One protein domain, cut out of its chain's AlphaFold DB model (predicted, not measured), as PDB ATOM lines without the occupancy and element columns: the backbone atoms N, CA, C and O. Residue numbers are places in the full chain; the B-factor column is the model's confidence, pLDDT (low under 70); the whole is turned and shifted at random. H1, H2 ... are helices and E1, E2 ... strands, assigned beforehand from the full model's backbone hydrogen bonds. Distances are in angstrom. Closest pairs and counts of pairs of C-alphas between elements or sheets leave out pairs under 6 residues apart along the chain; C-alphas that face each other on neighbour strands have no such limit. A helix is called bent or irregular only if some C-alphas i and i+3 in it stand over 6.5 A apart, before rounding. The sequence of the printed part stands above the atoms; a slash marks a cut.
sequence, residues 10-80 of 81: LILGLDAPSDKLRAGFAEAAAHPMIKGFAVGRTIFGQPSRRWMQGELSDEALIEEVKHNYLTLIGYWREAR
ATOM      1  N   LEU A  10     141.076 157.190 126.279       94.44
ATOM      2  CA  LEU A  10     141.162 157.042 127.730       94.44
ATOM      3  C   LEU A  10     142.624 156.939 128.162       94.44
ATOM      4  O   LEU A  10     143.414 156.240 127.532       94.44
ATOM      5  N   ILE A  11     142.962 157.594 129.269       94.31
ATOM      6  CA  ILE A  11     144.261 157.427 129.930       94.31
ATOM      7  C   ILE A  11     144.230 156.131 130.738       94.31
ATOM      8  O   ILE A  11     143.317 155.924 131.537       94.31
ATOM      9  N   LEU A  12     145.230 155.270 130.570       96.56
ATOM     10  CA  LEU A  12     145.379 154.066 131.384       96.56
ATOM     11  C   LEU A  12     146.266 154.352 132.593       96.56
ATOM     12  O   LEU A  12     147.341 154.927 132.454       96.56
ATOM     13  N   GLY A  13     145.828 153.917 133.775       93.31
ATOM     14  CA  GLY A  13     146.556 154.187 135.014       93.31
ATOM     15  C   GLY A  13     147.852 153.400 135.179       93.31
ATOM     16  O   GLY A  13     148.773 153.892 135.807       93.31
ATOM     17  N   LEU A  14     147.922 152.177 134.640       93.88
ATOM     18  CA  LEU A  14     149.115 151.312 134.653       93.88
ATOM     19  C   LEU A  14     149.807 151.150 136.026       93.88
ATOM     20  O   LEU A  14     151.007 150.907 136.072       93.88
ATOM     21  N   ASP A  15     149.048 151.231 137.130       93.44
ATOM     22  CA  ASP A  15     149.578 151.206 138.513       93.44
ATOM     23  C   ASP A  15     150.479 152.401 138.860       93.44
ATOM     24  O   ASP A  15     151.304 152.346 139.769       93.44
ATOM     25  N   ALA A  16     150.338 153.496 138.112       96.25
ATOM     26  CA  ALA A  16     151.059 154.722 138.375       96.25
ATOM     27  C   ALA A  16     150.656 155.302 139.742       96.25
ATOM     28  O   ALA A  16     149.476 155.251 140.109       96.25
ATOM     29  N   PRO A  17     151.608 155.904 140.469       95.62
ATOM     30  CA  PRO A  17     151.330 156.715 141.646       95.62
ATOM     31  C   PRO A  17     150.292 157.825 141.394       95.62
ATOM     32  O   PRO A  17     150.176 158.356 140.287       95.62
ATOM     33  N   SER A  18     149.533 158.180 142.435       94.75
ATOM     34  CA  SER A  18     148.426 159.150 142.363       94.75
ATOM     35  C   SER A  18     148.862 160.540 141.870       94.75
ATOM     36  O   SER A  18     148.167 161.178 141.079       94.75
ATOM     37  N   ASP A  19     150.051 160.990 142.267       95.38
ATOM     38  CA  ASP A  19     150.675 162.241 141.824       95.38
ATOM     39  C   ASP A  19     151.002 162.234 140.322       95.38
ATOM     40  O   ASP A  19     150.714 163.211 139.625       95.38
ATOM     41  N   LYS A  20     151.501 161.110 139.786       97.19
ATOM     42  CA  LYS A  20     151.698 160.950 138.335       97.19
ATOM     43  C   LYS A  20     150.379 160.992 137.570       97.19
ATOM     44  O   LYS A  20     150.317 161.591 136.500       97.19
ATOM     45  N   LEU A  21     149.318 160.394 138.116       97.62
ATOM     46  CA  LEU A  21     147.982 160.473 137.514       97.62
ATOM     47  C   LEU A  21     147.450 161.908 137.513       97.62
ATOM     48  O   LEU A  21     146.917 162.348 136.497       97.62
ATOM     49  N   ARG A  22     147.649 162.664 138.602       97.62
ATOM     50  CA  ARG A  22     147.271 164.084 138.672       97.62
ATOM     51  C   ARG A  22     147.959 164.905 137.581       97.62
ATOM     52  O   ARG A  22     147.282 165.652 136.879       97.62
ATOM     53  N   ALA A  23     149.272 164.738 137.418       96.75
ATOM     54  CA  ALA A  23     150.028 165.410 136.363       96.75
ATOM     55  C   ALA A  23     149.508 165.031 134.965       96.75
ATOM     56  O   ALA A  23     149.185 165.908 134.166       96.75
ATOM     57  N   GLY A  24     149.307 163.734 134.704       96.31
ATOM     58  CA  GLY A  24     148.758 163.262 133.431       96.31
ATOM     59  C   GLY A  24     147.342 163.778 133.141       96.31
ATOM     60  O   GLY A  24     147.000 164.041 131.991       96.31
ATOM     61  N   PHE A  25     146.503 163.977 134.164       97.69
ATOM     62  CA  PHE A  25     145.172 164.572 133.993       97.69
ATOM     63  C   PHE A  25     145.233 166.051 133.613       97.69
ATOM     64  O   PHE A  25     144.412 166.482 132.797       97.69
ATOM     65  N   ALA A  26     146.189 166.800 134.173       96.56
ATOM     66  CA  ALA A  26     146.432 168.197 133.827       96.56
ATOM     67  C   ALA A  26     146.888 168.338 132.368       96.56
ATOM     68  O   ALA A  26     146.309 169.122 131.621       96.56
ATOM     69  N   GLU A  27     147.837 167.513 131.921       95.94
ATOM     70  CA  GLU A  27     148.256 167.475 130.511       95.94
ATOM     71  C   GLU A  27     147.088 167.097 129.591       95.94
ATOM     72  O   GLU A  27     146.812 167.755 128.587       95.94
ATOM     73  N   ALA A  28     146.323 166.073 129.968       95.25
ATOM     74  CA  ALA A  28     145.196 165.607 129.179       95.25
ATOM     75  C   ALA A  28     144.041 166.608 129.062       95.25
ATOM     76  O   ALA A  28     143.189 166.446 128.185       95.25
ATOM     77  N   ALA A  29     143.954 167.605 129.942       95.12
ATOM     78  CA  ALA A  29     142.943 168.652 129.843       95.12
ATOM     79  C   ALA A  29     143.135 169.532 128.598       95.12
ATOM     80  O   ALA A  29     142.149 170.003 128.032       95.12
ATOM     81  N   ALA A  30     144.372 169.663 128.106       95.06
ATOM     82  CA  ALA A  30     144.685 170.391 126.877       95.06
ATOM     83  C   ALA A  30     144.257 169.649 125.592       95.06
ATOM     84  O   ALA A  30     144.292 170.224 124.504       95.06
ATOM     85  N   HIS A  31     143.836 168.381 125.691       94.50
ATOM     86  CA  HIS A  31     143.525 167.527 124.545       94.50
ATOM     87  C   HIS A  31     142.044 167.106 124.529       94.50
ATOM     88  O   HIS A  31     141.668 166.126 125.177       94.50
ATOM     89  N   PRO A  32     141.184 167.758 123.717       91.75
ATOM     90  CA  PRO A  32     139.743 167.495 123.699       91.75
ATOM     91  C   PRO A  32     139.348 166.055 123.356       91.75
ATOM     92  O   PRO A  32     138.241 165.634 123.688       91.75
ATOM     93  N   MET A  33     140.212 165.294 122.680       93.75
ATOM     94  CA  MET A  33     139.964 163.891 122.331       93.75
ATOM     95  C   MET A  33     140.067 162.943 123.530       93.75
ATOM     96  O   MET A  33     139.505 161.850 123.477       93.75
ATOM     97  N   ILE A  34     140.722 163.357 124.621       94.94
ATOM     98  CA  ILE A  34     140.815 162.562 125.845       94.94
ATOM     99  C   ILE A  34     139.550 162.780 126.674       94.94
ATOM    100  O   ILE A  34     139.273 163.878 127.165       94.94
ATOM    101  N   LYS A  35     138.759 161.715 126.814       92.75
ATOM    102  CA  LYS A  35     137.413 161.770 127.405       92.75
ATOM    103  C   LYS A  35     137.346 161.253 128.837       92.75
ATOM    104  O   LYS A  35     136.340 161.474 129.501       92.75
ATOM    105  N   GLY A  36     138.397 160.597 129.315       94.31
ATOM    106  CA  GLY A  36     138.421 160.020 130.652       94.31
ATOM    107  C   GLY A  36     139.686 159.225 130.930       94.31
ATOM    108  O   GLY A  36     140.687 159.329 130.219       94.31
ATOM    109  N   PHE A  37     139.601 158.394 131.962       95.88
ATOM    110  CA  PHE A  37     140.671 157.512 132.398       95.88
ATOM    111  C   PHE A  37     140.110 156.163 132.861       95.88
ATOM    112  O   PHE A  37     138.951 156.063 133.262       95.88
ATOM    113  N   ALA A  38     140.954 155.138 132.828       96.12
ATOM    114  CA  ALA A  38     140.713 153.829 133.416       96.12
ATOM    115  C   ALA A  38     141.868 153.503 134.375       96.12
ATOM    116  O   ALA A  38     142.994 153.221 133.956       96.12
ATOM    117  N   VAL A  39     141.595 153.571 135.679       97.06
ATOM    118  CA  VAL A  39     142.579 153.367 136.752       97.06
ATOM    119  C   VAL A  39     142.016 152.346 137.737       97.06
ATOM    120  O   VAL A  39     140.910 152.517 138.235       97.06
ATOM    121  N   GLY A  40     142.779 151.282 138.002       97.06
ATOM    122  CA  GLY A  40     142.395 150.206 138.921       97.06
ATOM    123  C   GLY A  40     143.380 150.055 140.077       97.06
ATOM    124  O   GLY A  40     143.099 150.494 141.186       97.06
ATOM    125  N   ARG A  41     144.558 149.470 139.812       96.88
ATOM    126  CA  ARG A  41     145.546 149.117 140.851       96.88
ATOM    127  C   ARG A  41     145.979 150.287 141.746       96.88
ATOM    128  O   ARG A  41     146.140 150.075 142.939       96.88
ATOM    129  N   THR A  42     146.038 151.514 141.232       97.38
ATOM    130  CA  THR A  42     146.307 152.700 142.062       97.38
ATOM    131  C   THR A  42     145.218 152.962 143.111       97.38
ATOM    132  O   THR A  42     145.508 153.510 144.166       97.38
ATOM    133  N   ILE A  43     143.965 152.577 142.843       98.19
ATOM    134  CA  ILE A  43     142.826 152.795 143.746       98.19
ATOM    135  C   ILE A  43     142.756 151.694 144.808       98.19
ATOM    136  O   ILE A  43     142.643 152.000 145.992       98.19
ATOM    137  N   PHE A  44     142.817 150.424 144.394       97.81
ATOM    138  CA  PHE A  44     142.555 149.289 145.290       97.81
ATOM    139  C   PHE A  44     143.769 148.401 145.574       97.81
ATOM    140  O   PHE A  44     143.742 147.627 146.518       97.81
ATOM    141  N   GLY A  45     144.849 148.484 144.796       97.75
ATOM    142  CA  GLY A  45     145.927 147.492 144.821       97.75
ATOM    143  C   GLY A  45     146.654 147.386 146.163       97.75
ATOM    144  O   GLY A  45     146.862 146.280 146.656       97.75
ATOM    145  N   GLN A  46     147.044 148.516 146.761       97.81
ATOM    146  CA  GLN A  46     147.687 148.518 148.080       97.81
ATOM    147  C   GLN A  46     146.690 148.242 149.224       97.81
ATOM    148  O   GLN A  46     147.001 147.353 150.021       97.81
ATOM    149  N   PRO A  47     145.490 148.865 149.267       98.44
ATOM    150  CA  PRO A  47     144.489 148.541 150.284       98.44
ATOM    151  C   PRO A  47     144.100 147.058 150.285       98.44
ATOM    152  O   PRO A  47     144.100 146.417 151.333       98.44
ATOM    153  N   SER A  48     143.861 146.461 149.110       98.50
ATOM    154  CA  SER A  48     143.536 145.035 149.003       98.50
ATOM    155  C   SER A  48     144.665 144.138 149.506       98.50
ATOM    156  O   SER A  48     144.384 143.140 150.159       98.50
ATOM    157  N   ARG A  49     145.937 144.479 149.250       98.44
ATOM    158  CA  ARG A  49     147.076 143.704 149.779       98.44
ATOM    159  C   ARG A  49     147.095 143.698 151.305       98.44
ATOM    160  O   ARG A  49     147.178 142.625 151.892       98.44
ATOM    161  N   ARG A  50     146.951 144.869 151.927       98.69
ATOM    162  CA  ARG A  50     146.927 145.012 153.391       98.69
ATOM    163  C   ARG A  50     145.745 144.285 154.018       98.69
ATOM    164  O   ARG A  50     145.898 143.605 155.026       98.69
ATOM    165  N   TRP A  51     144.579 144.359 153.382       98.81
ATOM    166  CA  TRP A  51     143.403 143.595 153.793       98.81
ATOM    167  C   TRP A  51     143.642 142.080 153.741       98.81
ATOM    168  O   TRP A  51     143.398 141.389 154.725       98.81
ATOM    169  N   MET A  52     144.226 141.558 152.655       98.56
ATOM    170  CA  MET A  52     144.570 140.130 152.545       98.56
ATOM    171  C   MET A  52     145.624 139.674 153.569       98.56
ATOM    172  O   MET A  52     145.711 138.485 153.865       98.56
ATOM    173  N   GLN A  53     146.420 140.601 154.106       98.62
ATOM    174  CA  GLN A  53     147.388 140.355 155.181       98.62
ATOM    175  C   GLN A  53     146.769 140.463 156.586       98.62
ATOM    176  O   GLN A  53     147.454 140.196 157.570       98.62
ATOM    177  N   GLY A  54     145.490 140.839 156.696       98.50
ATOM    178  CA  GLY A  54     144.813 141.076 157.973       98.50
ATOM    179  C   GLY A  54     145.176 142.409 158.640       98.50
ATOM    180  O   GLY A  54     144.865 142.609 159.809       98.50
ATOM    181  N   GLU A  55     145.831 143.326 157.919       98.69
ATOM    182  CA  GLU A  55     146.227 144.650 158.428       98.69
ATOM    183  C   GLU A  55     145.101 145.693 158.339       98.69
ATOM    184  O   GLU A  55     145.180 146.750 158.967       98.69
ATOM    185  N   LEU A  56     144.068 145.420 157.537       98.69
ATOM    186  CA  LEU A  56     142.873 146.252 157.398       98.69
ATOM    187  C   LEU A  56     141.621 145.433 157.707       98.69
ATOM    188  O   LEU A  56     141.525 144.279 157.292       98.69
ATOM    189  N   SER A  57     140.647 146.061 158.369       98.81
ATOM    190  CA  SER A  57     139.276 145.546 158.401       98.81
ATOM    191  C   SER A  57     138.573 145.785 157.062       98.81
ATOM    192  O   SER A  57     139.048 146.562 156.225       98.81
ATOM    193  N   ASP A  58     137.416 145.158 156.878       98.75
ATOM    194  CA  ASP A  58     136.565 145.369 155.705       98.75
ATOM    195  C   ASP A  58     136.150 146.845 155.579       98.75
ATOM    196  O   ASP A  58     136.227 147.434 154.500       98.75
ATOM    197  N   GLU A  59     135.778 147.482 156.692       98.81
ATOM    198  CA  GLU A  59     135.387 148.895 156.729       98.81
ATOM    199  C   GLU A  59     136.558 149.807 156.359       98.81
ATOM    200  O   GLU A  59     136.390 150.760 155.595       98.81
ATOM    201  N   ALA A  60     137.754 149.501 156.869       98.75
ATOM    202  CA  ALA A  60     138.951 150.271 156.566       98.75
ATOM    203  C   ALA A  60     139.348 150.138 155.085       98.75
ATOM    204  O   ALA A  60     139.686 151.137 154.449       98.75
ATOM    205  N   LEU A  61     139.226 148.937 154.502       98.81
ATOM    206  CA  LEU A  61     139.410 148.721 153.065       98.81
ATOM    207  C   LEU A  61     138.425 149.564 152.241       98.81
ATOM    208  O   LEU A  61     138.836 150.236 151.291       98.81
ATOM    209  N   ILE A  62     137.135 149.531 152.591       98.75
ATOM    210  CA  ILE A  62     136.084 150.270 151.877       98.75
ATOM    211  C   ILE A  62     136.375 151.772 151.893       98.75
ATOM    212  O   ILE A  62     136.324 152.416 150.839       98.75
ATOM    213  N   GLU A  63     136.703 152.334 153.058       98.81
ATOM    214  CA  GLU A  63     136.964 153.768 153.178       98.81
ATOM    215  C   GLU A  63     138.254 154.191 152.459       98.81
ATOM    216  O   GLU A  63     138.235 155.206 151.758       98.81
ATOM    217  N   GLU A  64     139.337 153.407 152.519       98.69
ATOM    218  CA  GLU A  64     140.565 153.716 151.766       98.69
ATOM    219  C   GLU A  64     140.333 153.675 150.244       98.69
ATOM    220  O   GLU A  64     140.705 154.609 149.527       98.69
ATOM    221  N   VAL A  65     139.662 152.640 149.727       98.75
ATOM    222  CA  VAL A  65     139.355 152.508 148.288       98.75
ATOM    223  C   VAL A  65     138.469 153.658 147.806       98.75
ATOM    224  O   VAL A  65     138.728 154.262 146.759       98.75
ATOM    225  N   LYS A  66     137.436 154.000 148.580       98.75
ATOM    226  CA  LYS A  66     136.535 155.124 148.303       98.75
ATOM    227  C   LYS A  66     137.279 156.456 148.323       98.75
ATOM    228  O   LYS A  66     137.077 157.269 147.419       98.75
ATOM    229  N   HIS A  67     138.148 156.678 149.306       98.69
ATOM    230  CA  HIS A  67     138.972 157.880 149.389       98.69
ATOM    231  C   HIS A  67     139.882 158.027 148.161       98.69
ATOM    232  O   HIS A  67     139.903 159.091 147.532       98.69
ATOM    233  N   ASN A  68     140.564 156.952 147.759       98.38
ATOM    234  CA  ASN A  68     141.431 156.946 146.579       98.38
ATOM    235  C   ASN A  68     140.641 157.240 145.294       98.38
ATOM    236  O   ASN A  68     141.063 158.056 144.469       98.38
ATOM    237  N   TYR A  69     139.464 156.628 145.141       98.19
ATOM    238  CA  TYR A  69     138.571 156.883 144.011       98.19
ATOM    239  C   TYR A  69     138.131 158.352 143.945       98.19
ATOM    240  O   TYR A  69     138.288 159.004 142.910       98.19
ATOM    241  N   LEU A  70     137.619 158.897 145.054       98.38
ATOM    242  CA  LEU A  70     137.158 160.286 145.121       98.38
ATOM    243  C   LEU A  70     138.296 161.281 144.877       98.38
ATOM    244  O   LEU A  70     138.079 162.295 144.212       98.38
ATOM    245  N   THR A  71     139.504 160.970 145.346       98.25
ATOM    246  CA  THR A  71     140.706 161.777 145.102       98.25
ATOM    247  C   THR A  71     141.009 161.893 143.608       98.25
ATOM    248  O   THR A  71     141.148 163.005 143.094       98.25
ATOM    249  N   LEU A  72     141.026 160.776 142.871       97.88
ATOM    250  CA  LEU A  72     141.283 160.801 141.424       97.88
ATOM    251  C   LEU A  72     140.173 161.507 140.634       97.88
ATOM    252  O   LEU A  72     140.464 162.257 139.699       97.88
ATOM    253  N   ILE A  73     138.908 161.326 141.027       97.50
ATOM    254  CA  ILE A  73     137.786 162.090 140.457       97.50
ATOM    255  C   ILE A  73     137.968 163.593 140.714       97.50
ATOM    256  O   ILE A  73     137.702 164.404 139.824       97.50
ATOM    257  N   GLY A  74     138.440 163.965 141.906       98.12
ATOM    258  CA  GLY A  74     138.783 165.338 142.270       98.12
ATOM    259  C   GLY A  74     139.816 165.938 141.321       98.12
ATOM    260  O   GLY A  74     139.533 166.959 140.696       98.12
ATOM    261  N   TYR A  75     140.952 165.263 141.131       97.94
ATOM    262  CA  TYR A  75     142.011 165.711 140.221       97.94
ATOM    263  C   TYR A  75     141.531 165.868 138.776       97.94
ATOM    264  O   TYR A  75     141.833 166.866 138.126       97.94
ATOM    265  N   TRP A  76     140.745 164.915 138.269       97.50
ATOM    266  CA  TRP A  76     140.212 164.995 136.908       97.50
ATOM    267  C   TRP A  76     139.290 166.200 136.696       97.50
ATOM    268  O   TRP A  76     139.329 166.838 135.641       97.50
ATOM    269  N   ARG A  77     138.449 166.506 137.694       97.00
ATOM    270  CA  ARG A  77     137.551 167.667 137.666       97.00
ATOM    271  C   ARG A  77     138.319 168.974 137.814       97.00
ATOM    272  O   ARG A  77     137.996 169.919 137.108       97.00
ATOM    273  N   GLU A  78     139.299 169.024 138.713       97.25
ATOM    274  CA  GLU A  78     140.174 170.183 138.926       97.25
ATOM    275  C   GLU A  78     140.900 170.566 137.635       97.25
ATOM    276  O   GLU A  78     140.845 171.722 137.236       97.25
ATOM    277  N   ALA A  79     141.472 169.586 136.931       96.62
ATOM    278  CA  ALA A  79     142.179 169.803 135.671       96.62
ATOM    279  C   ALA A  79     141.302 170.381 134.541       96.62
ATOM    280  O   ALA A  79     141.832 170.844 133.539       96.62
ATOM    281  N   ARG A  80     139.970 170.317 134.661       92.62
ATOM    282  CA  ARG A  80     138.998 170.708 133.619       92.62
ATOM    283  C   ARG A  80     138.090 171.866 134.028       92.62
ATOM    284  O   ARG A  80     137.073 172.084 133.370       92.62
TER     285      ARG A  80
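Overview. This is residues 10 to 80 of the 81 residues of the protein "5-keto-2-deoxygluconokinase" of Klebsiella pneumoniae subsp. ozaenae (UniProt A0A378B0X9). A small two-strand sheet, E1 and E2, with helix H1 makes one end of a rod; H2 makes the other, and long H3 folds back along H2 to reach H1. The printed part has 71 residues, ordered E1, H1, E2, H2, H3 with links between, mostly helix, the strands parallel. It is only just loose, close to compact: radius of gyration of the C-alphas 13.4 A, spans 43 by 19 by 17 A.

Along the chain. E1 is residues 10 to 12, from C-alpha 10 at (141.162, 157.042, 127.730), and E2 34 to 38. H1 is residues 18 to 29, 16.6 A; H2 41 to 52, 14.8 A, irregular, with C-alphas 43 and 46 7.8 A apart; H3 58 to 78, 30.2 A, ending at C-alpha 78 (140.174, 170.183, 138.926).

Arrangement. E1 and E2 are parallel at 34 degrees, N 11 and O 36 within hydrogen-bond range at 3.0 A. E1, H1, E2 form a strand-helix-strand unit, parallel neighbour strands joined through a helix, its crossover right-handed. H1 touches H3, whose residues 72 to 76 alone take part; closest C-alphas, Arg 22 and Tyr 75, 5.7 A. H2 and H3, a helical hairpin, touch at a shallow tilt of 11 degrees, opposite ways; closest C-alphas, Ile 43 and Asn 68, 5.2 A. Every O i to N i+4 pair is within hydrogen-bond range in H1 and H3, 6 of 8 in H2.

Size, cuts and confidence. The farthest C-alphas, Pro 32 and Gly 54, are 43.6 A apart. The printed part has no cut, its four links are tight, and no printed residue is under 70 in pLDDT.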